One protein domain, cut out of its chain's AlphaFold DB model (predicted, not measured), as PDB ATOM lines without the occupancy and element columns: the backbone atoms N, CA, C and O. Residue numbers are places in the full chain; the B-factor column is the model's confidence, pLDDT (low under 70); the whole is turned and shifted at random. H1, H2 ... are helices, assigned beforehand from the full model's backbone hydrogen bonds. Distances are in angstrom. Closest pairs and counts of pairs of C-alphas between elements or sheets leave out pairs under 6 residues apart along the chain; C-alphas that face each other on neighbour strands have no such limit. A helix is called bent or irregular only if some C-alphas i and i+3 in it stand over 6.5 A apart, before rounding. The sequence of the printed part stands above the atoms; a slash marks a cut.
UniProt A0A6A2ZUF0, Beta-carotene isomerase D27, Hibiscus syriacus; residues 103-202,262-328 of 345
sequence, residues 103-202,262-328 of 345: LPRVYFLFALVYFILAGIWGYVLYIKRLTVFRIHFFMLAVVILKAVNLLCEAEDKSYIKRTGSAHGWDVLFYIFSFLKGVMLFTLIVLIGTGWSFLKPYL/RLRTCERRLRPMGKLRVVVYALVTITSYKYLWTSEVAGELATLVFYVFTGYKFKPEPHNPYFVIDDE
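What this domain is: This is residues 103 to 202 and 262 to 328 of the 345 residues of the protein "Beta-carotene isomerase D27" of Hibiscus syriacus (UniProt A0A6A2ZUF0). Five long helices run roughly along one axis and, seen end on, make an open L: H3, H2 and H1 form one arm, and from H1 the other arm goes on through H5 to H4. H1, H2 and H5 make a three-helix, up-and-down bundle, each helix running against the one before it in the chain; H3 packs on H2, and H4 packs on H5 near one end while its residues 262 to 272 stick out. The printed part has 167 residues with five named helices, H1 to H5 in order along the chain, and no named strand; its class is all helix. It is only just loose, close to compact, with a radius of gyration of the C-alphas of 18.5 A, and elongated, spanning 61 by 36 by 27 A.

Where its parts are: The longest helix, H2, is residues 134 to 163, 43.0 A from C-alpha 134 at (176.125, 213.646, 152.925) to C-alpha 163 at (208.032, 197.701, 128.945). H1 is residues 103 to 127, 36.1 A long, and begins at C-alpha 103 at (192.327, 199.013, 126.049). H3 is residues 169 to 192, 34.3 A long. H5 is residues 293 to 313, 30.4 A long, ending at C-alpha 313 at (167.257, 209.561, 140.576). H4 is residues 262 to 286, 37.4 A long, with a kink of 41 degrees near residue 269; it is irregular, but only just: C-alphas 262 and 265 are 6.9 A apart.

How they stand to each other: H2 and H1 form a helical hairpin: they touch at a shallow tilt of 20 degrees, opposite ways, and their closest C-alphas, of Pro 104 and Ala 154, are 4.3 A apart. H2 and H3 form another, at a shallow tilt of 27 degrees, with the closest C-alphas, of Asn 149 and Phe 176, 5.3 A apart. H1 touches H5 at a shallow tilt of 5 degrees, the same way; the closest C-alphas, of Leu 103 and Trp 293, are 6.3 A apart. H2 and H5 are close but not clearly touching, with the C-alphas of Val 143 and Tyr 307 closest at 7.7 A. H4 and H5 form a hairpin at a shallow tilt of 21 degrees; they touch through residues 280 to 284 of H4 and 295 to 298 of H5 alone, with the C-alphas of Val 280 and Ser 295 closest at 6.2 A. Among the pairs that are apart are H3 and H5, and H3 and H4. In H1, H2, H3 and H5 every O i to N i+4 pair is within hydrogen-bond range; in H4 18 of 21 are.

The domain as a whole: The two C-alphas farthest apart, of Thr 163 and Glu 328, are 63.0 A apart. Residues 203 to 261 are cut out, with 15.6 A between C-alphas 202 and 262. Of the links that are printed whole, H2 to H3 is tight, H1 to H2 and H4 to H5 are short, and none is long. Residues 314 to 328 hold no named element. The mean pLDDT of the printed part is 70.1; 73 residues are under 70, among them 179 to 202, 262 to 292 and 318 to 328, and the mean of H4 is 40.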
ATOM      1  N   LEU A 103     192.867 198.753 124.711       85.25
ATOM      2  CA  LEU A 103     192.327 199.013 126.049       85.25
ATOM      3  C   LEU A 103     192.906 200.260 126.733       85.25
ATOM      4  O   LEU A 103     192.104 201.015 127.277       85.25
ATOM      5  N   PRO A 104     194.225 200.556 126.678       91.06
ATOM      6  CA  PRO A 104     194.760 201.771 127.297       91.06
ATOM      7  C   PRO A 104     194.049 203.043 126.818       91.06
ATOM      8  O   PRO A 104     193.684 203.904 127.611       91.06
ATOM      9  N   ARG A 105     193.775 203.136 125.508       91.50
ATOM     10  CA  ARG A 105     193.071 204.288 124.921       91.50
ATOM     11  C   ARG A 105     191.606 204.324 125.340       91.50
ATOM     12  O   ARG A 105     191.082 205.392 125.631       91.50
ATOM     13  N   VAL A 106     190.953 203.164 125.368       91.25
ATOM     14  CA  VAL A 106     189.549 203.037 125.778       91.25
ATOM     15  C   VAL A 106     189.367 203.471 127.232       91.25
ATOM     16  O   VAL A 106     188.540 204.340 127.497       91.25
ATOM     17  N   TYR A 107     190.148 202.923 128.165       90.81
ATOM     18  CA  TYR A 107     190.039 203.275 129.581       90.81
ATOM     19  C   TYR A 107     190.372 204.743 129.837       90.81
ATOM     20  O   TYR A 107     189.671 205.392 130.610       90.81
ATOM     21  N   PHE A 108     191.352 205.304 129.122       94.50
ATOM     22  CA  PHE A 108     191.648 206.734 129.187       94.50
ATOM     23  C   PHE A 108     190.454 207.597 128.743       94.50
ATOM     24  O   PHE A 108     190.087 208.549 129.431       94.50
ATOM     25  N   LEU A 109     189.788 207.245 127.637       95.56
ATOM     26  CA  LEU A 109     188.582 207.949 127.182       95.56
ATOM     27  C   LEU A 109     187.442 207.854 128.206       95.56
ATOM     28  O   LEU A 109     186.804 208.864 128.505       95.56
ATOM     29  N   PHE A 110     187.201 206.675 128.782       93.75
ATOM     30  CA  PHE A 110     186.205 206.527 129.846       93.75
ATOM     31  C   PHE A 110     186.575 207.329 131.097       93.75
ATOM     32  O   PHE A 110     185.695 207.957 131.684       93.75
ATOM     33  N   ALA A 111     187.852 207.374 131.488       95.25
ATOM     34  CA  ALA A 111     188.308 208.186 132.614       95.25
ATOM     35  C   ALA A 111     187.947 209.668 132.411       95.25
ATOM     36  O   ALA A 111     187.379 210.282 133.315       95.25
ATOM     37  N   LEU A 112     188.168 210.218 131.210       96.88
ATOM     38  CA  LEU A 112     187.756 211.587 130.869       96.88
ATOM     39  C   LEU A 112     186.241 211.788 130.998       96.88
ATOM     40  O   LEU A 112     185.800 212.770 131.595       96.88
ATOM     41  N   VAL A 113     185.437 210.845 130.495       96.81
ATOM     42  CA  VAL A 113     183.970 210.892 130.623       96.81
ATOM     43  C   VAL A 113     183.544 210.913 132.096       96.81
ATOM     44  O   VAL A 113     182.682 211.708 132.474       96.81
ATOM     45  N   TYR A 114     184.163 210.092 132.948       95.38
ATOM     46  CA  TYR A 114     183.861 210.071 134.380       95.38
ATOM     47  C   TYR A 114     184.332 211.335 135.114       95.38
ATOM     48  O   TYR A 114     183.619 211.802 136.001       95.38
ATOM     49  N   PHE A 115     185.464 211.937 134.732       97.06
ATOM     50  CA  PHE A 115     185.879 213.238 135.270       97.06
ATOM     51  C   PHE A 115     184.897 214.352 134.897       97.06
ATOM     52  O   PHE A 115     184.541 215.164 135.751       97.06
ATOM     53  N   ILE A 116     184.398 214.362 133.656       97.19
ATOM     54  CA  ILE A 116     183.354 215.300 133.224       97.19
ATOM     55  C   ILE A 116     182.078 215.079 134.041       97.19
ATOM     56  O   ILE A 116     181.503 216.039 134.553       97.19
ATOM     57  N   LEU A 117     181.657 213.825 134.225       95.56
ATOM     58  CA  LEU A 117     180.485 213.492 135.035       95.56
ATOM     59  C   LEU A 117     180.648 213.944 136.495       95.56
ATOM     60  O   LEU A 117     179.715 214.511 137.064       95.56
ATOM     61  N   ALA A 118     181.829 213.751 137.090       95.56
ATOM     62  CA  ALA A 118     182.148 214.235 138.432       95.56
ATOM     63  C   ALA A 118     182.108 215.770 138.512       95.56
ATOM     64  O   ALA A 118     181.567 216.313 139.474       95.56
ATOM     65  N   GLY A 119     182.615 216.469 137.492       96.50
ATOM     66  CA  GLY A 119     182.546 217.928 137.390       96.50
ATOM     67  C   GLY A 119     181.108 218.446 137.298       96.50
ATOM     68  O   GLY A 119     180.728 219.341 138.050       96.50
ATOM     69  N   ILE A 120     180.281 217.833 136.441       95.88
ATOM     70  CA  ILE A 120     178.848 218.148 136.322       95.88
ATOM     71  C   ILE A 120     178.143 217.916 137.660       95.88
ATOM     72  O   ILE A 120     177.388 218.771 138.119       95.88
ATOM     73  N   TRP A 121     178.399 216.780 138.312       94.56
ATOM     74  CA  TRP A 121     177.788 216.470 139.599       94.56
ATOM     75  C   TRP A 121     178.219 217.465 140.680       94.56
ATOM     76  O   TRP A 121     177.368 218.030 141.358       94.56
ATOM     77  N   GLY A 122     179.517 217.767 140.782       95.00
ATOM     78  CA  GLY A 122     180.044 218.778 141.699       95.00
ATOM     79  C   GLY A 122     179.425 220.161 141.479       95.00
ATOM     80  O   GLY A 122     179.064 220.833 142.445       95.00
ATOM     81  N   TYR A 123     179.207 220.556 140.222       95.06
ATOM     82  CA  TYR A 123     178.507 221.794 139.879       95.06
ATOM     83  C   TYR A 123     177.044 221.795 140.354       95.06
ATOM     84  O   TYR A 123     176.581 222.778 140.937       95.06
ATOM     85  N   VAL A 124     176.325 220.679 140.185       92.75
ATOM     86  CA  VAL A 124     174.958 220.518 140.715       92.75
ATOM     87  C   VAL A 124     174.942 220.654 142.241       92.75
ATOM     88  O   VAL A 124     174.080 221.357 142.773       92.75
ATOM     89  N   LEU A 125     175.906 220.050 142.949       92.00
ATOM     90  CA  LEU A 125     176.015 220.175 144.410       92.00
ATOM     91  C   LEU A 125     176.301 221.612 144.847       92.00
ATOM     92  O   LEU A 125     175.754 222.066 145.850       92.00
ATOM     93  N   TYR A 126     177.115 222.340 144.083       92.62
ATOM     94  CA  TYR A 126     177.425 223.737 144.364       92.62
ATOM     95  C   TYR A 126     176.184 224.635 144.253       92.62
ATOM     96  O   TYR A 126     175.899 225.412 145.166       92.62
ATOM     97  N   ILE A 127     175.398 224.488 143.178       91.81
ATOM     98  CA  ILE A 127     174.163 225.266 142.976       91.81
ATOM     99  C   ILE A 127     173.102 224.915 144.018       91.81
ATOM    100  O   ILE A 127     172.421 225.795 144.545       91.81
ATOM    101  N   LYS A 128     172.930 223.626 144.316       88.06
ATOM    102  CA  LYS A 128     171.852 223.129 145.179       88.06
ATOM    103  C   LYS A 128     172.281 222.943 146.635       88.06
ATOM    104  O   LYS A 128     171.642 222.179 147.347       88.06
ATOM    105  N   ARG A 129     173.306 223.663 147.111       84.94
ATOM    106  CA  ARG A 129     173.954 223.453 148.426       84.94
ATOM    107  C   ARG A 129     173.014 223.336 149.637       84.94
ATOM    108  O   ARG A 129     173.368 222.678 150.604       84.94
ATOM    109  N   LEU A 130     171.833 223.959 149.587       80.62
ATOM    110  CA  LEU A 130     170.833 223.913 150.663       80.62
ATOM    111  C   LEU A 130     170.079 222.574 150.747       80.62
ATOM    112  O   LEU A 130     169.563 222.240 151.802       80.62
ATOM    113  N   THR A 131     170.027 221.802 149.658       79.25
ATOM    114  CA  THR A 131     169.335 220.501 149.573       79.25
ATOM    115  C   THR A 131     170.320 219.331 149.459       79.25
ATOM    116  O   THR A 131     169.947 218.225 149.069       79.25
ATOM    117  N   VAL A 132     171.610 219.569 149.729       82.75
ATOM    118  CA  VAL A 132     172.667 218.560 149.608       82.75
ATOM    119  C   VAL A 132     172.877 217.840 150.939       82.75
ATOM    120  O   VAL A 132     173.421 218.388 151.891       82.75
ATOM    121  N   PHE A 133     172.528 216.557 150.966       78.38
ATOM    122  CA  PHE A 133     172.891 215.628 152.041       78.38
ATOM    123  C   PHE A 133     174.269 214.977 151.830       78.38
ATOM    124  O   PHE A 133     174.769 214.917 150.702       78.38
ATOM    125  N   ARG A 134     174.840 214.399 152.905       77.12
ATOM    126  CA  ARG A 134     176.125 213.646 152.925       77.12
ATOM    127  C   ARG A 134     176.240 212.603 151.805       77.12
ATOM    128  O   ARG A 134     177.311 212.356 151.262       77.12
ATOM    129  N   ILE A 135     175.097 212.057 151.429       76.81
ATOM    130  CA  ILE A 135     174.855 211.098 150.356       76.81
ATOM    131  C   ILE A 135     175.399 211.574 149.008       76.81
ATOM    132  O   ILE A 135     176.068 210.826 148.300       76.81
ATOM    133  N   HIS A 136     175.150 212.831 148.650       84.12
ATOM    134  CA  HIS A 136     175.560 213.345 147.350       84.12
ATOM    135  C   HIS A 136     177.074 213.559 147.261       84.12
ATOM    136  O   HIS A 136     177.650 213.357 146.191       84.12
ATOM    137  N   PHE A 137     177.722 213.902 148.381       86.19
ATOM    138  CA  PHE A 137     179.182 213.938 148.488       86.19
ATOM    139  C   PHE A 137     179.783 212.533 148.415       86.19
ATOM    140  O   PHE A 137     180.804 212.339 147.760       86.19
ATOM    141  N   PHE A 138     179.125 211.538 149.018       82.06
ATOM    142  CA  PHE A 138     179.534 210.141 148.891       82.06
ATOM    143  C   PHE A 138     179.415 209.650 147.438       82.06
ATOM    144  O   PHE A 138     180.358 209.072 146.904       82.06
ATOM    145  N   MET A 139     178.315 209.972 146.748       83.62
ATOM    146  CA  MET A 139     178.164 209.709 145.311       83.62
ATOM    147  C   MET A 139     179.261 210.386 144.476       83.62
ATOM    148  O   MET A 139     179.841 209.736 143.608       83.62
ATOM    149  N   LEU A 140     179.592 211.651 144.763       90.50
ATOM    150  CA  LEU A 140     180.692 212.356 144.097       90.50
ATOM    151  C   LEU A 140     182.027 211.621 144.293       90.50
ATOM    152  O   LEU A 140     182.742 211.382 143.323       90.50
ATOM    153  N   ALA A 141     182.334 211.217 145.529       88.06
ATOM    154  CA  ALA A 141     183.552 210.481 145.851       88.06
ATOM    155  C   ALA A 141     183.642 209.155 145.080       88.06
ATOM    156  O   ALA A 141     184.699 208.825 144.546       88.06
ATOM    157  N   VAL A 142     182.531 208.423 144.949       84.44
ATOM    158  CA  VAL A 142     182.490 207.165 144.192       84.44
ATOM    159  C   VAL A 142     182.740 207.398 142.691       84.44
ATOM    160  O   VAL A 142     183.463 206.614 142.075       84.44
ATOM    161  N   VAL A 143     182.194 208.464 142.089       90.62
ATOM    162  CA  VAL A 143     182.454 208.797 140.670       90.62
ATOM    163  C   VAL A 143     183.915 209.211 140.457       90.62
ATOM    164  O   VAL A 143     184.540 208.765 139.497       90.62
ATOM    165  N   ILE A 144     184.489 210.005 141.369       91.44
ATOM    166  CA  ILE A 144     185.907 210.401 141.313       91.44
ATOM    167  C   ILE A 144     186.815 209.174 141.426       91.44
ATOM    168  O   ILE A 144     187.715 209.000 140.607       91.44
ATOM    169  N   LEU A 145     186.556 208.285 142.391       85.38
ATOM    170  CA  LEU A 145     187.314 207.043 142.546       85.38
ATOM    171  C   LEU A 145     187.224 206.161 141.298       85.38
ATOM    172  O   LEU A 145     188.225 205.575 140.894       85.38
ATOM    173  N   LYS A 146     186.059 206.101 140.641       87.00
ATOM    174  CA  LYS A 146     185.903 205.391 139.364       87.00
ATOM    175  C   LYS A 146     186.758 206.012 138.253       87.00
ATOM    176  O   LYS A 146     187.385 205.260 137.509       87.00
ATOM    177  N   ALA A 147     186.812 207.342 138.156       92.06
ATOM    178  CA  ALA A 147     187.637 208.044 137.171       92.06
ATOM    179  C   ALA A 147     189.138 207.785 137.390       92.06
ATOM    180  O   ALA A 147     189.841 207.409 136.454       92.06
ATOM    181  N   VAL A 148     189.610 207.914 138.636       89.06
ATOM    182  CA  VAL A 148     191.014 207.658 139.007       89.06
ATOM    183  C   VAL A 148     191.385 206.197 138.769       89.06
ATOM    184  O   VAL A 148     192.427 205.927 138.184       89.06
ATOM    185  N   ASN A 149     190.511 205.256 139.132       85.25
ATOM    186  CA  ASN A 149     190.736 203.834 138.882       85.25
ATOM    187  C   ASN A 149     190.967 203.535 137.395       85.25
ATOM    188  O   ASN A 149     191.894 202.815 137.047       85.25
ATOM    189  N   LEU A 150     190.117 204.083 136.522       88.06
ATOM    190  CA  LEU A 150     190.244 203.891 135.076       88.06
ATOM    191  C   LEU A 150     191.501 204.546 134.506       88.06
ATOM    192  O   LEU A 150     192.092 204.012 133.571       88.06
ATOM    193  N   LEU A 151     191.926 205.677 135.070       90.69
ATOM    194  CA  LEU A 151     193.178 206.317 134.686       90.69
ATOM    195  C   LEU A 151     194.388 205.457 135.077       90.69
ATOM    196  O   LEU A 151     195.265 205.238 134.248       90.69
ATOM    197  N   CYS A 152     194.411 204.911 136.297       86.31
ATOM    198  CA  CYS A 152     195.461 203.987 136.732       86.31
ATOM    199  C   CYS A 152     195.494 202.713 135.878       86.31
ATOM    200  O   CYS A 152     196.568 202.262 135.503       86.31
ATOM    201  N   GLU A 153     194.331 202.169 135.519       84.69
ATOM    202  CA  GLU A 153     194.235 200.991 134.651       84.69
ATOM    203  C   GLU A 153     194.697 201.273 133.209       84.69
ATOM    204  O   GLU A 153     195.314 200.421 132.564       84.69
ATOM    205  N   ALA A 154     194.428 202.476 132.694       90.62
ATOM    206  CA  ALA A 154     194.929 202.910 131.395       90.62
ATOM    207  C   ALA A 154     196.461 203.021 131.388       90.62
ATOM    208  O   ALA A 154     197.102 202.527 130.457       90.62
ATOM    209  N   GLU A 155     197.037 203.640 132.422       88.81
ATOM    210  CA  GLU A 155     198.485 203.806 132.563       88.81
ATOM    211  C   GLU A 155     199.200 202.474 132.786       88.81
ATOM    212  O   GLU A 155     200.188 202.213 132.108       88.81
ATOM    213  N   ASP A 156     198.671 201.590 133.635       85.50
ATOM    214  CA  ASP A 156     199.227 200.250 133.848       85.50
ATOM    215  C   ASP A 156     199.326 199.466 132.527       85.50
ATOM    216  O   ASP A 156     200.406 199.033 132.114       85.50
ATOM    217  N   LYS A 157     198.229 199.387 131.762       86.31
ATOM    218  CA  LYS A 157     198.233 198.684 130.467       86.31
ATOM    219  C   LYS A 157     199.103 199.393 129.426       86.31
ATOM    220  O   LYS A 157     199.726 198.729 128.597       86.31
ATOM    221  N   SER A 158     199.166 200.725 129.443       89.75
ATOM    222  CA  SER A 158     200.065 201.514 128.586       89.75
ATOM    223  C   SER A 158     201.538 201.247 128.915       89.75
ATOM    224  O   SER A 158     202.368 201.127 128.009       89.75
ATOM    225  N   TYR A 159     201.858 201.102 130.200       88.12
ATOM    226  CA  TYR A 159     203.188 200.779 130.686       88.12
ATOM    227  C   TYR A 159     203.581 199.358 130.280       88.12
ATOM    228  O   TYR A 159     204.593 199.194 129.600       88.12
ATOM    229  N   ILE A 160     202.727 198.364 130.556       86.94
ATOM    230  CA  ILE A 160     202.930 196.965 130.144       86.94
ATOM    231  C   ILE A 160     203.136 196.880 128.632       86.94
ATOM    232  O   ILE A 160     204.073 196.225 128.189       86.94
ATOM    233  N   LYS A 161     202.333 197.594 127.833       88.12
ATOM    234  CA  LYS A 161     202.489 197.645 126.371       88.12
ATOM    235  C   LYS A 161     203.901 198.039 125.928       88.12
ATOM    236  O   LYS A 161     204.368 197.522 124.919       88.12
ATOM    237  N   ARG A 162     204.568 198.947 126.653       86.62
ATOM    238  CA  ARG A 162     205.894 199.481 126.293       86.62
ATOM    239  C   ARG A 162     207.052 198.703 126.910       86.62
ATOM    240  O   ARG A 162     208.074 198.534 126.252       86.62
ATOM    241  N   THR A 163     206.926 198.284 128.166       85.25
ATOM    242  CA  THR A 163     208.032 197.701 128.945       85.25
ATOM    243  C   THR A 163     207.949 196.183 129.064       85.25
ATOM    244  O   THR A 163     208.956 195.545 129.359       85.25
ATOM    245  N   GLY A 164     206.764 195.599 128.861       82.44
ATOM    246  CA  GLY A 164     206.502 194.178 129.081       82.44
ATOM    247  C   GLY A 164     206.481 193.758 130.553       82.44
ATOM    248  O   GLY A 164     206.377 192.567 130.832       82.44
ATOM    249  N   SER A 165     206.570 194.703 131.496       80.56
ATOM    250  CA  SER A 165     206.542 194.440 132.937       80.56
ATOM    251  C   SER A 165     205.462 195.277 133.611       80.56
ATOM    252  O   SER A 165     205.328 196.462 133.320       80.56
ATOM    253  N   ALA A 166     204.722 194.668 134.536       73.38
ATOM    254  CA  ALA A 166     203.699 195.350 135.330       73.38
ATOM    255  C   ALA A 166     204.272 196.103 136.552       73.38
ATOM    256  O   ALA A 166     203.548 196.813 137.239       73.38
ATOM    257  N   HIS A 167     205.572 195.962 136.840       70.81
ATOM    258  CA  HIS A 167     206.133 196.342 138.137       70.81
ATOM    259  C   HIS A 167     206.047 197.856 138.420       70.81
ATOM    260  O   HIS A 167     206.685 198.659 137.734       70.81
ATOM    261  N   GLY A 168     205.297 198.225 139.465       69.88
ATOM    262  CA  GLY A 168     205.213 199.568 140.050       69.88
ATOM    263  C   GLY A 168     203.847 200.239 139.878       69.88
ATOM    264  O   GLY A 168     203.353 200.870 140.814       69.88
ATOM    265  N   TRP A 169     203.222 200.091 138.708       74.00
ATOM    266  CA  TRP A 169     201.891 200.648 138.420       74.00
ATOM    267  C   TRP A 169     200.755 199.706 138.828       74.00
ATOM    268  O   TRP A 169     199.688 200.173 139.239       74.00
ATOM    269  N   ASP A 170     201.028 198.403 138.821       70.44
ATOM    270  CA  ASP A 170     200.167 197.338 139.327       70.44
ATOM    271  C   ASP A 170     199.699 197.602 140.768       70.44
ATOM    272  O   ASP A 170     198.511 197.500 141.069       70.44
ATOM    273  N   VAL A 171     200.596 198.054 141.651       74.94
ATOM    274  CA  VAL A 171     200.267 198.375 143.052       74.94
ATOM    275  C   VAL A 171     199.195 199.463 143.151       74.94
ATOM    276  O   VAL A 171     198.223 199.313 143.896       74.94
ATOM    277  N   LEU A 172     199.343 200.558 142.399       71.25
ATOM    278  CA  LEU A 172     198.362 201.648 142.399       71.25
ATOM    279  C   LEU A 172     197.025 201.174 141.830       71.25
ATOM    280  O   LEU A 172     195.976 201.467 142.406       71.25
ATOM    281  N   PHE A 173     197.060 200.401 140.743       68.31
ATOM    282  CA  PHE A 173     195.871 199.779 140.173       68.31
ATOM    283  C   PHE A 173     195.134 198.911 141.201       68.31
ATOM    284  O   PHE A 173     193.925 199.084 141.375       68.31
ATOM    285  N   TYR A 174     195.830 198.034 141.928       71.31
ATOM    286  CA  TYR A 174     195.196 197.171 142.926       71.31
ATOM    287  C   TYR A 174     194.599 197.972 144.087       71.31
ATOM    288  O   TYR A 174     193.474 197.691 144.506       71.31
ATOM    289  N   ILE A 175     195.296 199.007 144.569       74.06
ATOM    290  CA  ILE A 175     194.793 199.876 145.644       74.06
ATOM    291  C   ILE A 175     193.512 200.592 145.204       74.06
ATOM    292  O   ILE A 175     192.497 200.535 145.904       74.06
ATOM    293  N   PHE A 176     193.521 201.252 144.043       69.62
ATOM    294  CA  PHE A 176     192.344 201.982 143.571       69.62
ATOM    295  C   PHE A 176     191.199 201.052 143.172       69.62
ATOM    296  O   PHE A 176     190.039 201.377 143.439       69.62
ATOM    297  N   SER A 177     191.504 199.871 142.636       68.00
ATOM    298  CA  SER A 177     190.506 198.845 142.328       68.00
ATOM    299  C   SER A 177     189.819 198.342 143.589       68.00
ATOM    300  O   SER A 177     188.590 198.233 143.625       68.00
ATOM    301  N   PHE A 178     190.589 198.113 144.654       70.94
ATOM    302  CA  PHE A 178     190.058 197.742 145.958       70.94
ATOM    303  C   PHE A 178     189.172 198.849 146.544       70.94
ATOM    304  O   PHE A 178     188.018 198.595 146.896       70.94
ATOM    305  N   LEU A 179     189.662 200.093 146.582       67.38
ATOM    306  CA  LEU A 179     188.910 201.239 147.109       67.38
ATOM    307  C   LEU A 179     187.613 201.490 146.328       67.38
ATOM    308  O   LEU A 179     186.561 201.710 146.931       67.38
ATOM    309  N   LYS A 180     187.656 201.398 144.993       68.00
ATOM    310  CA  LYS A 180     186.473 201.444 144.122       68.00
ATOM    311  C   LYS A 180     185.483 200.342 144.493       68.00
ATOM    312  O   LYS A 180     184.291 200.622 144.614       68.00
ATOM    313  N   GLY A 181     185.967 199.109 144.655       64.00
ATOM    314  CA  GLY A 181     185.154 197.951 145.014       64.00
ATOM    315  C   GLY A 181     184.405 198.168 146.325       64.00
ATOM    316  O   GLY A 181     183.185 198.036 146.351       64.00
ATOM    317  N   VAL A 182     185.117 198.584 147.377       68.19
ATOM    318  CA  VAL A 182     184.539 198.851 148.703       68.19
ATOM    319  C   VAL A 182     183.538 200.007 148.657       68.19
ATOM    320  O   VAL A 182     182.428 199.869 149.157       68.19
ATOM    321  N   MET A 183     183.874 201.127 148.015       64.62
ATOM    322  CA  MET A 183     183.042 202.338 148.033       64.62
ATOM    323  C   MET A 183     181.770 202.220 147.181       64.62
ATOM    324  O   MET A 183     180.703 202.671 147.601       64.62
ATOM    325  N   LEU A 184     181.843 201.582 146.004       63.97
ATOM    326  CA  LEU A 184     180.657 201.280 145.188       63.97
ATOM    327  C   LEU A 184     179.726 200.315 145.923       63.97
ATOM    328  O   LEU A 184     178.506 200.469 145.908       63.97
ATOM    329  N   PHE A 185     180.317 199.343 146.600       62.28
ATOM    330  CA  PHE A 185     179.588 198.396 147.409       62.28
ATOM    331  C   PHE A 185     178.890 199.087 148.603       62.28
ATOM    332  O   PHE A 185     177.680 198.936 148.769       62.28
ATOM    333  N   THR A 186     179.591 199.943 149.353       59.59
ATOM    334  CA  THR A 186     178.997 200.775 150.412       59.59
ATOM    335  C   THR A 186     177.859 201.651 149.875       59.59
ATOM    336  O   THR A 186     176.819 201.751 150.521       59.59
ATOM    337  N   LEU A 187     177.991 202.226 148.672       63.38
ATOM    338  CA  LEU A 187     176.934 203.024 148.036       63.38
ATOM    339  C   LEU A 187     175.679 202.191 147.741       63.38
ATOM    340  O   LEU A 187     174.569 202.635 148.018       63.38
ATOM    341  N   ILE A 188     175.842 200.986 147.191       64.69
ATOM    342  CA  ILE A 188     174.723 200.084 146.876       64.69
ATOM    343  C   ILE A 188     174.008 199.644 148.152       64.69
ATOM    344  O   ILE A 188     172.781 199.608 148.167       64.69
ATOM    345  N   VAL A 189     174.754 199.341 149.217       58.09
ATOM    346  CA  VAL A 189     174.172 199.016 150.525       58.09
ATOM    347  C   VAL A 189     173.353 200.184 151.042       58.09
ATOM    348  O   VAL A 189     172.200 199.983 151.391       58.09
ATOM    349  N   LEU A 190     173.913 201.393 151.018       58.62
ATOM    350  CA  LEU A 190     173.235 202.601 151.476       58.62
ATOM    351  C   LEU A 190     171.966 202.909 150.667       58.62
ATOM    352  O   LEU A 190     170.969 203.339 151.235       58.62
ATOM    353  N   ILE A 191     171.967 202.638 149.361       61.16
ATOM    354  CA  ILE A 191     170.774 202.760 148.510       61.16
ATOM    355  C   ILE A 191     169.756 201.647 148.813       61.16
ATOM    356  O   ILE A 191     168.558 201.909 148.866       61.16
ATOM    357  N   GLY A 192     170.218 200.408 149.002       54.47
ATOM    358  CA  GLY A 192     169.380 199.229 149.234       54.47
ATOM    359  C   GLY A 192     168.739 199.176 150.621       54.47
ATOM    360  O   GLY A 192     167.675 198.588 150.762       54.47
ATOM    361  N   THR A 193     169.353 199.809 151.623       52.44
ATOM    362  CA  THR A 193     168.806 199.968 152.978       52.44
ATOM    363  C   THR A 193     167.936 201.212 153.155       52.44
ATOM    364  O   THR A 193     167.487 201.478 154.265       52.44
ATOM    365  N   GLY A 194     167.720 202.009 152.101       50.53
ATOM    366  CA  GLY A 194     166.948 203.253 152.194       50.53
ATOM    367  C   GLY A 194     167.662 204.369 152.962       50.53
ATOM    368  O   GLY A 194     167.012 205.171 153.617       50.53
ATOM    369  N   TRP A 195     169.000 204.418 152.927       56.62
ATOM    370  CA  TRP A 195     169.839 205.384 153.655       56.62
ATOM    371  C   TRP A 195     169.632 205.415 155.183       56.62
ATOM    372  O   TRP A 195     170.263 206.216 155.875       56.62
ATOM    373  N   SER A 196     168.862 204.469 155.731       44.19
ATOM    374  CA  SER A 196     168.577 204.327 157.160       44.19
ATOM    375  C   SER A 196     169.737 203.723 157.954       44.19
ATOM    376  O   SER A 196     169.628 203.517 159.148       44.19
ATOM    377  N   PHE A 197     170.930 203.523 157.385       41.69
ATOM    378  CA  PHE A 197     172.086 203.130 158.214       41.69
ATOM    379  C   PHE A 197     172.529 204.238 159.204       41.69
ATOM    380  O   PHE A 197     173.445 204.036 159.996       41.69
ATOM    381  N   LEU A 198     171.857 205.399 159.178       45.78
ATOM    382  CA  LEU A 198     171.924 206.470 160.179       45.78
ATOM    383  C   LEU A 198     170.640 206.637 161.031       45.78
ATOM    384  O   LEU A 198     170.633 207.508 161.895       45.78
ATOM    385  N   LYS A 199     169.591 205.814 160.852       42.06
ATOM    386  CA  LYS A 199     168.411 205.742 161.741       42.06
ATOM    387  C   LYS A 199     168.045 204.269 162.019       42.06
ATOM    388  O   LYS A 199     167.880 203.513 161.074       42.06
ATOM    389  N   PRO A 200     167.902 203.820 163.276       39.69
ATOM    390  CA  PRO A 200     167.918 202.403 163.678       39.69
ATOM    391  C   PRO A 200     166.660 201.578 163.299       39.69
ATOM    392  O   PRO A 200     166.252 200.714 164.062       39.69
ATOM    393  N   TYR A 201     166.061 201.787 162.123       47.12
ATOM    394  CA  TYR A 201     164.723 201.300 161.752       47.12
ATOM    395  C   TYR A 201     164.676 200.424 160.485       47.12
ATOM    396  O   TYR A 201     163.704 200.418 159.737       47.12
ATOM    397  N   LEU A 202     165.717 199.628 160.217       43.94
ATOM    398  CA  LEU A 202     165.580 198.510 159.270       43.94
ATOM    399  C   LEU A 202     164.860 197.348 159.952       43.94
ATOM    400  O   LEU A 202     165.355 196.845 160.960       43.94
ATOM    401  N   ARG A 262     156.919 191.751 147.860       40.78
ATOM    402  CA  ARG A 262     157.140 193.122 147.339       40.78
ATOM    403  C   ARG A 262     158.243 193.244 146.275       40.78
ATOM    404  O   ARG A 262     158.286 194.250 145.570       40.78
ATOM    405  N   LEU A 263     159.081 192.220 146.064       40.94
ATOM    406  CA  LEU A 263     160.155 192.254 145.052       40.94
ATOM    407  C   LEU A 263     159.734 191.839 143.629       40.94
ATOM    408  O   LEU A 263     160.560 191.936 142.718       40.94
ATOM    409  N   ARG A 264     158.465 191.482 143.368       38.44
ATOM    410  CA  ARG A 264     157.983 191.232 141.985       38.44
ATOM    411  C   ARG A 264     158.207 192.437 141.055       38.44
ATOM    412  O   ARG A 264     158.429 192.274 139.854       38.44
ATOM    413  N   THR A 265     158.227 193.652 141.605       34.53
ATOM    414  CA  THR A 265     158.567 194.883 140.868       34.53
ATOM    415  C   THR A 265     160.060 194.947 140.509       34.53
ATOM    416  O   THR A 265     160.419 195.400 139.423       34.53
ATOM    417  N   CYS A 266     160.936 194.423 141.375       35.56
ATOM    418  CA  CYS A 266     162.382 194.332 141.158       35.56
ATOM    419  C   CYS A 266     162.737 193.230 140.138       35.56
ATOM    420  O   CYS A 266     163.598 193.428 139.283       35.56
ATOM    421  N   GLU A 267     161.985 192.122 140.120       36.19
ATOM    422  CA  GLU A 267     162.083 191.032 139.132       36.19
ATOM    423  C   GLU A 267     161.839 191.514 137.685       36.19
ATOM    424  O   GLU A 267     162.471 191.037 136.739       36.19
ATOM    425  N   ARG A 268     160.950 192.499 137.474       35.56
ATOM    426  CA  ARG A 268     160.769 193.146 136.157       35.56
ATOM    427  C   ARG A 268     161.908 194.113 135.806       35.56
ATOM    428  O   ARG A 268     162.188 194.293 134.625       35.56
ATOM    429  N   ARG A 269     162.585 194.694 136.803       35.31
ATOM    430  CA  ARG A 269     163.637 195.713 136.625       35.31
ATOM    431  C   ARG A 269     165.057 195.143 136.504       35.31
ATOM    432  O   ARG A 269     165.884 195.752 135.838       35.31
ATOM    433  N   LEU A 270     165.323 193.968 137.086       33.25
ATOM    434  CA  LEU A 270     166.638 193.300 137.101       33.25
ATOM    435  C   LEU A 270     166.780 192.151 136.086       33.25
ATOM    436  O   LEU A 270     167.904 191.796 135.727       33.25
ATOM    437  N   ARG A 271     165.671 191.613 135.548       37.34
ATOM    438  CA  ARG A 271     165.682 190.659 134.417       37.34
ATOM    439  C   ARG A 271     166.555 191.101 133.224       37.34
ATOM    440  O   ARG A 271     167.212 190.234 132.646       37.34
ATOM    441  N   PRO A 272     166.627 192.397 132.855       42.69
ATOM    442  CA  PRO A 272     167.539 192.867 131.814       42.69
ATOM    443  C   PRO A 272     169.017 192.720 132.195       42.69
ATOM    444  O   PRO A 272     169.813 192.345 131.345       42.69
ATOM    445  N   MET A 273     169.395 192.952 133.459       40.12
ATOM    446  CA  MET A 273     170.801 192.911 133.893       40.12
ATOM    447  C   MET A 273     171.370 191.486 133.966       40.12
ATOM    448  O   MET A 273     172.529 191.269 133.619       40.12
ATOM    449  N   GLY A 274     170.555 190.497 134.350       42.31
ATOM    450  CA  GLY A 274     170.944 189.081 134.294       42.31
ATOM    451  C   GLY A 274     171.114 188.582 132.856       42.31
ATOM    452  O   GLY A 274     172.110 187.935 132.539       42.31
ATOM    453  N   LYS A 275     170.194 188.967 131.958       42.19
ATOM    454  CA  LYS A 275     170.320 188.700 130.516       42.19
ATOM    455  C   LYS A 275     171.536 189.403 129.916       42.19
ATOM    456  O   LYS A 275     172.231 188.790 129.122       42.19
ATOM    457  N   LEU A 276     171.839 190.632 130.335       44.44
ATOM    458  CA  LEU A 276     173.014 191.375 129.878       44.44
ATOM    459  C   LEU A 276     174.318 190.663 130.257       44.44
ATOM    460  O   LEU A 276     175.201 190.562 129.423       44.44
ATOM    461  N   ARG A 277     174.433 190.097 131.466       45.75
ATOM    462  CA  ARG A 277     175.625 189.329 131.878       45.75
ATOM    463  C   ARG A 277     175.781 188.004 131.130       45.75
ATOM    464  O   ARG A 277     176.893 187.665 130.741       45.75
ATOM    465  N   VAL A 278     174.681 187.290 130.877       46.31
ATOM    466  CA  VAL A 278     174.692 186.074 130.041       46.31
ATOM    467  C   VAL A 278     175.038 186.415 128.593       46.31
ATOM    468  O   VAL A 278     175.825 185.706 127.983       46.31
ATOM    469  N   VAL A 279     174.519 187.525 128.060       45.50
ATOM    470  CA  VAL A 279     174.861 188.031 126.724       45.50
ATOM    471  C   VAL A 279     176.316 188.477 126.661       45.50
ATOM    472  O   VAL A 279     176.964 188.181 125.674       45.50
ATOM    473  N   VAL A 280     176.862 189.121 127.696       45.75
ATOM    474  CA  VAL A 280     178.284 189.493 127.761       45.75
ATOM    475  C   VAL A 280     179.166 188.249 127.815       45.75
ATOM    476  O   VAL A 280     180.138 188.183 127.077       45.75
ATOM    477  N   TYR A 281     178.816 187.228 128.602       44.84
ATOM    478  CA  TYR A 281     179.568 185.968 128.655       44.84
ATOM    479  C   TYR A 281     179.445 185.156 127.351       44.84
ATOM    480  O   TYR A 281     180.426 184.583 126.874       44.84
ATOM    481  N   ALA A 282     178.262 185.155 126.728       36.97
ATOM    482  CA  ALA A 282     178.039 184.602 125.394       36.97
ATOM    483  C   ALA A 282     178.825 185.386 124.332       36.97
ATOM    484  O   ALA A 282     179.457 184.787 123.472       36.97
ATOM    485  N   LEU A 283     178.880 186.718 124.425       39.59
ATOM    486  CA  LEU A 283     179.746 187.534 123.583       39.59
ATOM    487  C   LEU A 283     181.197 187.134 123.815       39.59
ATOM    488  O   LEU A 283     181.834 186.752 122.856       39.59
ATOM    489  N   VAL A 284     181.717 187.107 125.040       42.81
ATOM    490  CA  VAL A 284     183.116 186.725 125.332       42.81
ATOM    491  C   VAL A 284     183.478 185.340 124.776       42.81
ATOM    492  O   VAL A 284     184.618 185.117 124.378       42.81
ATOM    493  N   THR A 285     182.518 184.415 124.701       41.25
ATOM    494  CA  THR A 285     182.727 183.068 124.142       41.25
ATOM    495  C   THR A 285     182.591 182.998 122.616       41.25
ATOM    496  O   THR A 285     183.287 182.194 122.001       41.25
ATOM    497  N   ILE A 286     181.761 183.845 121.998       40.22
ATOM    498  CA  ILE A 286     181.529 183.905 120.536       40.22
ATOM    499  C   ILE A 286     182.484 184.897 119.842       40.22
ATOM    500  O   ILE A 286     182.751 184.818 118.644       40.22
ATOM    501  N   THR A 287     183.009 185.854 120.596       44.88
ATOM    502  CA  THR A 287     183.800 186.973 120.101       44.88
ATOM    503  C   THR A 287     185.230 186.503 119.864       44.88
ATOM    504  O   THR A 287     185.911 186.054 120.783       44.88
ATOM    505  N   SER A 288     185.688 186.593 118.610       55.81
ATOM    506  CA  SER A 288     187.076 186.307 118.224       55.81
ATOM    507  C   SER A 288     188.060 187.020 119.161       55.81
ATOM    508  O   SER A 288     187.794 188.145 119.589       55.81
ATOM    509  N   TYR A 289     189.221 186.410 119.428       59.53
ATOM    510  CA  TYR A 289     190.281 186.947 120.300       59.53
ATOM    511  C   TYR A 289     190.642 188.421 120.011       59.53
ATOM    512  O   TYR A 289     191.099 189.143 120.897       59.53
ATOM    513  N   LYS A 290     190.405 188.892 118.776       58.31
ATOM    514  CA  LYS A 290     190.617 190.277 118.322       58.31
ATOM    515  C   LYS A 290     189.668 191.303 118.950       58.31
ATOM    516  O   LYS A 290     190.011 192.476 119.049       58.31
ATOM    517  N   TYR A 291     188.484 190.877 119.366       63.56
ATOM    518  CA  TYR A 291     187.414 191.745 119.858       63.56
ATOM    519  C   TYR A 291     187.189 191.590 121.366       63.56
ATOM    520  O   TYR A 291     186.170 192.039 121.882       63.56
ATOM    521  N   LEU A 292     188.141 191.000 122.096       66.94
ATOM    522  CA  LEU A 292     188.058 190.839 123.551       66.94
ATOM    523  C   LEU A 292     187.830 192.179 124.280       66.94
ATOM    524  O   LEU A 292     187.104 192.238 125.258       66.94
ATOM    525  N   TRP A 293     188.359 193.285 123.756       74.38
ATOM    526  CA  TRP A 293     188.115 194.629 124.290       74.38
ATOM    527  C   TRP A 293     186.639 195.071 124.259       74.38
ATOM    528  O   TRP A 293     186.262 195.988 124.986       74.38
ATOM    529  N   THR A 294     185.788 194.457 123.430       70.19
ATOM    530  CA  THR A 294     184.373 194.851 123.312       70.19
ATOM    531  C   THR A 294     183.562 194.493 124.554       70.19
ATOM    532  O   THR A 294     182.659 195.247 124.918       70.19
ATOM    533  N   SER A 295     183.897 193.396 125.245       63.44
ATOM    534  CA  SER A 295     183.247 193.036 126.510       63.44
ATOM    535  C   SER A 295     183.589 194.029 127.615       63.44
ATOM    536  O   SER A 295     182.700 194.426 128.366       63.44
ATOM    537  N   GLU A 296     184.840 194.490 127.654       73.62
ATOM    538  CA  GLU A 296     185.296 195.529 128.583       73.62
ATOM    539  C   GLU A 296     184.539 196.840 128.345       73.62
ATOM    540  O   GLU A 296     183.962 197.413 129.268       73.62
ATOM    541  N   VAL A 297     184.434 197.270 127.081       79.06
ATOM    542  CA  VAL A 297     183.650 198.458 126.704       79.06
ATOM    543  C   VAL A 297     182.183 198.311 127.096       79.06
ATOM    544  O   VAL A 297     181.600 199.245 127.642       79.06
ATOM    545  N   ALA A 298     181.566 197.156 126.840       71.56
ATOM    546  CA  ALA A 298     180.174 196.916 127.204       71.56
ATOM    547  C   ALA A 298     179.959 196.980 128.728       71.56
ATOM    548  O   ALA A 298     178.976 197.570 129.186       71.56
ATOM    549  N   GLY A 299     180.886 196.420 129.513       66.00
ATOM    550  CA  GLY A 299     180.873 196.503 130.974       66.00
ATOM    551  C   GLY A 299     180.987 197.943 131.482       66.00
ATOM    552  O   GLY A 299     180.219 198.365 132.354       66.00
ATOM    553  N   GLU A 300     181.887 198.728 130.891       82.19
ATOM    554  CA  GLU A 300     182.065 200.141 131.228       82.19
ATOM    555  C   GLU A 300     180.858 201.000 130.827       82.19
ATOM    556  O   GLU A 300     180.397 201.820 131.622       82.19
ATOM    557  N   LEU A 301     180.246 200.753 129.665       76.94
ATOM    558  CA  LEU A 301     179.008 201.424 129.252       76.94
ATOM    559  C   LEU A 301     177.843 201.114 130.195       76.94
ATOM    560  O   LEU A 301     177.118 202.024 130.598       76.94
ATOM    561  N   ALA A 302     177.667 199.848 130.581       69.44
ATOM    562  CA  ALA A 302     176.629 199.459 131.533       69.44
ATOM    563  C   ALA A 302     176.822 200.163 132.885       69.44
ATOM    564  O   ALA A 302     175.864 200.654 133.488       69.44
ATOM    565  N   THR A 303     178.077 200.268 133.326       76.19
ATOM    566  CA  THR A 303     178.450 200.981 134.548       76.19
ATOM    567  C   THR A 303     178.158 202.477 134.418       76.19
ATOM    568  O   THR A 303     177.538 203.060 135.305       76.19
ATOM    569  N   LEU A 304     178.527 203.114 133.306       80.88
ATOM    570  CA  LEU A 304     178.254 204.528 133.048       80.88
ATOM    571  C   LEU A 304     176.751 204.833 133.078       80.88
ATOM    572  O   LEU A 304     176.328 205.764 133.763       80.88
ATOM    573  N   VAL A 305     175.939 204.009 132.408       76.19
ATOM    574  CA  VAL A 305     174.472 204.121 132.432       76.19
ATOM    575  C   VAL A 305     173.940 204.012 133.860       76.19
ATOM    576  O   VAL A 305     173.072 204.794 134.247       76.19
ATOM    577  N   PHE A 306     174.477 203.092 134.665       76.69
ATOM    578  CA  PHE A 306     174.105 202.960 136.073       76.69
ATOM    579  C   PHE A 306     174.418 204.229 136.882       76.69
ATOM    580  O   PHE A 306     173.550 204.702 137.620       76.69
ATOM    581  N   TYR A 307     175.608 204.815 136.725       79.81
ATOM    582  CA  TYR A 307     175.978 206.055 137.421       79.81
ATOM    583  C   TYR A 307     175.096 207.238 137.010       79.81
ATOM    584  O   TYR A 307     174.610 207.960 137.878       79.81
ATOM    585  N   VAL A 308     174.836 207.409 135.710       81.50
ATOM    586  CA  VAL A 308     173.964 208.481 135.199       81.50
ATOM    587  C   VAL A 308     172.529 208.305 135.698       81.50
ATOM    588  O   VAL A 308     171.921 209.258 136.183       81.50
ATOM    589  N   PHE A 309     171.992 207.083 135.640       73.62
ATOM    590  CA  PHE A 309     170.648 206.782 136.135       73.62
ATOM    591  C   PHE A 309     170.521 207.040 137.640       73.62
ATOM    592  O   PHE A 309     169.547 207.651 138.084       73.62
ATOM    593  N   THR A 310     171.513 206.607 138.420       71.88
ATOM    594  CA  THR A 310     171.546 206.808 139.874       71.88
ATOM    595  C   THR A 310     171.646 208.295 140.204       71.88
ATOM    596  O   THR A 310     170.831 208.798 140.971       71.88
ATOM    597  N   GLY A 311     172.551 209.034 139.558       81.25
ATOM    598  CA  GLY A 311     172.660 210.484 139.733       81.25
ATOM    599  C   GLY A 311     171.366 211.223 139.380       81.25
ATOM    600  O   GLY A 311     170.936 212.104 140.117       81.25
ATOM    601  N   TYR A 312     170.673 210.824 138.310       78.62
ATOM    602  CA  TYR A 312     169.385 211.424 137.946       78.62
ATOM    603  C   TYR A 312     168.288 211.161 138.990       78.62
ATOM    604  O   TYR A 312     167.470 212.038 139.266       78.62
ATOM    605  N   LYS A 313     168.255 209.956 139.572       71.69
ATOM    606  CA  LYS A 313     167.257 209.561 140.576       71.69
ATOM    607  C   LYS A 313     167.502 210.179 141.949       71.69
ATOM    608  O   LYS A 313     166.556 210.624 142.592       71.69
ATOM    609  N   PHE A 314     168.758 210.251 142.365       75.75
ATOM    610  CA  PHE A 314     169.173 210.783 143.662       75.75
ATOM    611  C   PHE A 314     169.717 212.212 143.557       75.75
ATOM    612  O   PHE A 314     170.582 212.605 144.335       75.75
ATOM    613  N   LYS A 315     169.255 212.996 142.575       80.88
ATOM    614  CA  LYS A 315     169.635 214.408 142.464       80.88
ATOM    615  C   LYS A 315     169.153 215.207 143.689       80.88
ATOM    616  O   LYS A 315     168.089 214.885 144.231       80.88
ATOM    617  N   PRO A 316     169.882 216.267 144.090       80.62
ATOM    618  CA  PRO A 316     169.460 217.123 145.193       80.62
ATOM    619  C   PRO A 316     168.192 217.895 144.805       80.62
ATOM    620  O   PRO A 316     168.237 218.809 143.978       80.62
ATOM    621  N   GLU A 317     167.063 217.535 145.410       76.06
ATOM    622  CA  GLU A 317     165.790 218.247 145.294       76.06
ATOM    623  C   GLU A 317     165.184 218.461 146.687       76.06
ATOM    624  O   GLU A 317     165.374 217.607 147.554       76.06
ATOM    625  N   PRO A 318     164.454 219.573 146.914       63.38
ATOM    626  CA  PRO A 318     163.857 219.877 148.217       63.38
ATOM    627  C   PRO A 318     162.912 218.779 148.724       63.38
ATOM    628  O   PRO A 318     162.849 218.544 149.920       63.38
ATOM    629  N   HIS A 319     162.200 218.110 147.811       59.88
ATOM    630  CA  HIS A 319     161.282 217.004 148.095       59.88
ATOM    631  C   HIS A 319     161.574 215.852 147.130       59.88
ATOM    632  O   HIS A 319     160.847 215.636 146.161       59.88
ATOM    633  N   ASN A 320     162.688 215.148 147.336       59.72
ATOM    634  CA  ASN A 320     162.992 213.955 146.550       59.72
ATOM    635  C   ASN A 320     162.298 212.733 147.191       59.72
ATOM    636  O   ASN A 320     162.693 212.366 148.295       59.72
ATOM    637  N   PRO A 321     161.346 212.052 146.519       54.25
ATOM    638  CA  PRO A 321     160.587 210.925 147.080       54.25
ATOM    639  C   PRO A 321     161.444 209.759 147.595       54.25
ATOM    640  O   PRO A 321     160.963 208.934 148.358       54.25
ATOM    641  N   TYR A 322     162.710 209.671 147.173       52.53
ATOM    642  CA  TYR A 322     163.664 208.668 147.654       52.53
ATOM    643  C   TYR A 322     164.303 209.012 149.011       52.53
ATOM    644  O   TYR A 322     164.985 208.163 149.580       52.53
ATOM    645  N   PHE A 323     164.107 210.236 149.511       52.94
ATOM    646  CA  PHE A 323     164.539 210.693 150.838       52.94
ATOM    647  C   PHE A 323     163.363 210.973 151.789       52.94
ATOM    648  O   PHE A 323     163.608 211.219 152.962       52.94
ATOM    649  N   VAL A 324     162.115 210.915 151.307       47.84
ATOM    650  CA  VAL A 324     160.889 211.135 152.103       47.84
ATOM    651  C   VAL A 324     160.380 209.805 152.669       47.84
ATOM    652  O   VAL A 324     159.208 209.478 152.538       47.84
ATOM    653  N   ILE A 325     161.261 208.985 153.249       48.34
ATOM    654  CA  ILE A 325     160.782 207.846 154.043       48.34
ATOM    655  C   ILE A 325     160.291 208.417 155.376       48.34
ATOM    656  O   ILE A 325     161.055 208.548 156.323       48.34
ATOM    657  N   ASP A 326     159.022 208.822 155.310       44.84
ATOM    658  CA  ASP A 326     157.961 208.498 156.253       44.84
ATOM    659  C   ASP A 326     158.038 209.159 157.636       44.84
ATOM    660  O   ASP A 326     158.274 208.507 158.646       44.84
ATOM    661  N   ASP A 327     157.780 210.472 157.681       50.66
ATOM    662  CA  ASP A 327     157.487 211.167 158.941       50.66
ATOM    663  C   ASP A 327     156.268 210.525 159.662       50.66
ATOM    664  O   ASP A 327     156.218 210.543 160.888       50.66
ATOM    665  N   GLU A 328     155.328 209.891 158.931       48.62
ATOM    666  CA  GLU A 328     154.174 209.162 159.497       48.62
ATOM    667  C   GLU A 328     154.557 207.779 160.073       48.62
ATOM    668  O   GLU A 328     154.144 207.460 161.187       48.62
TER     669      GLU A 328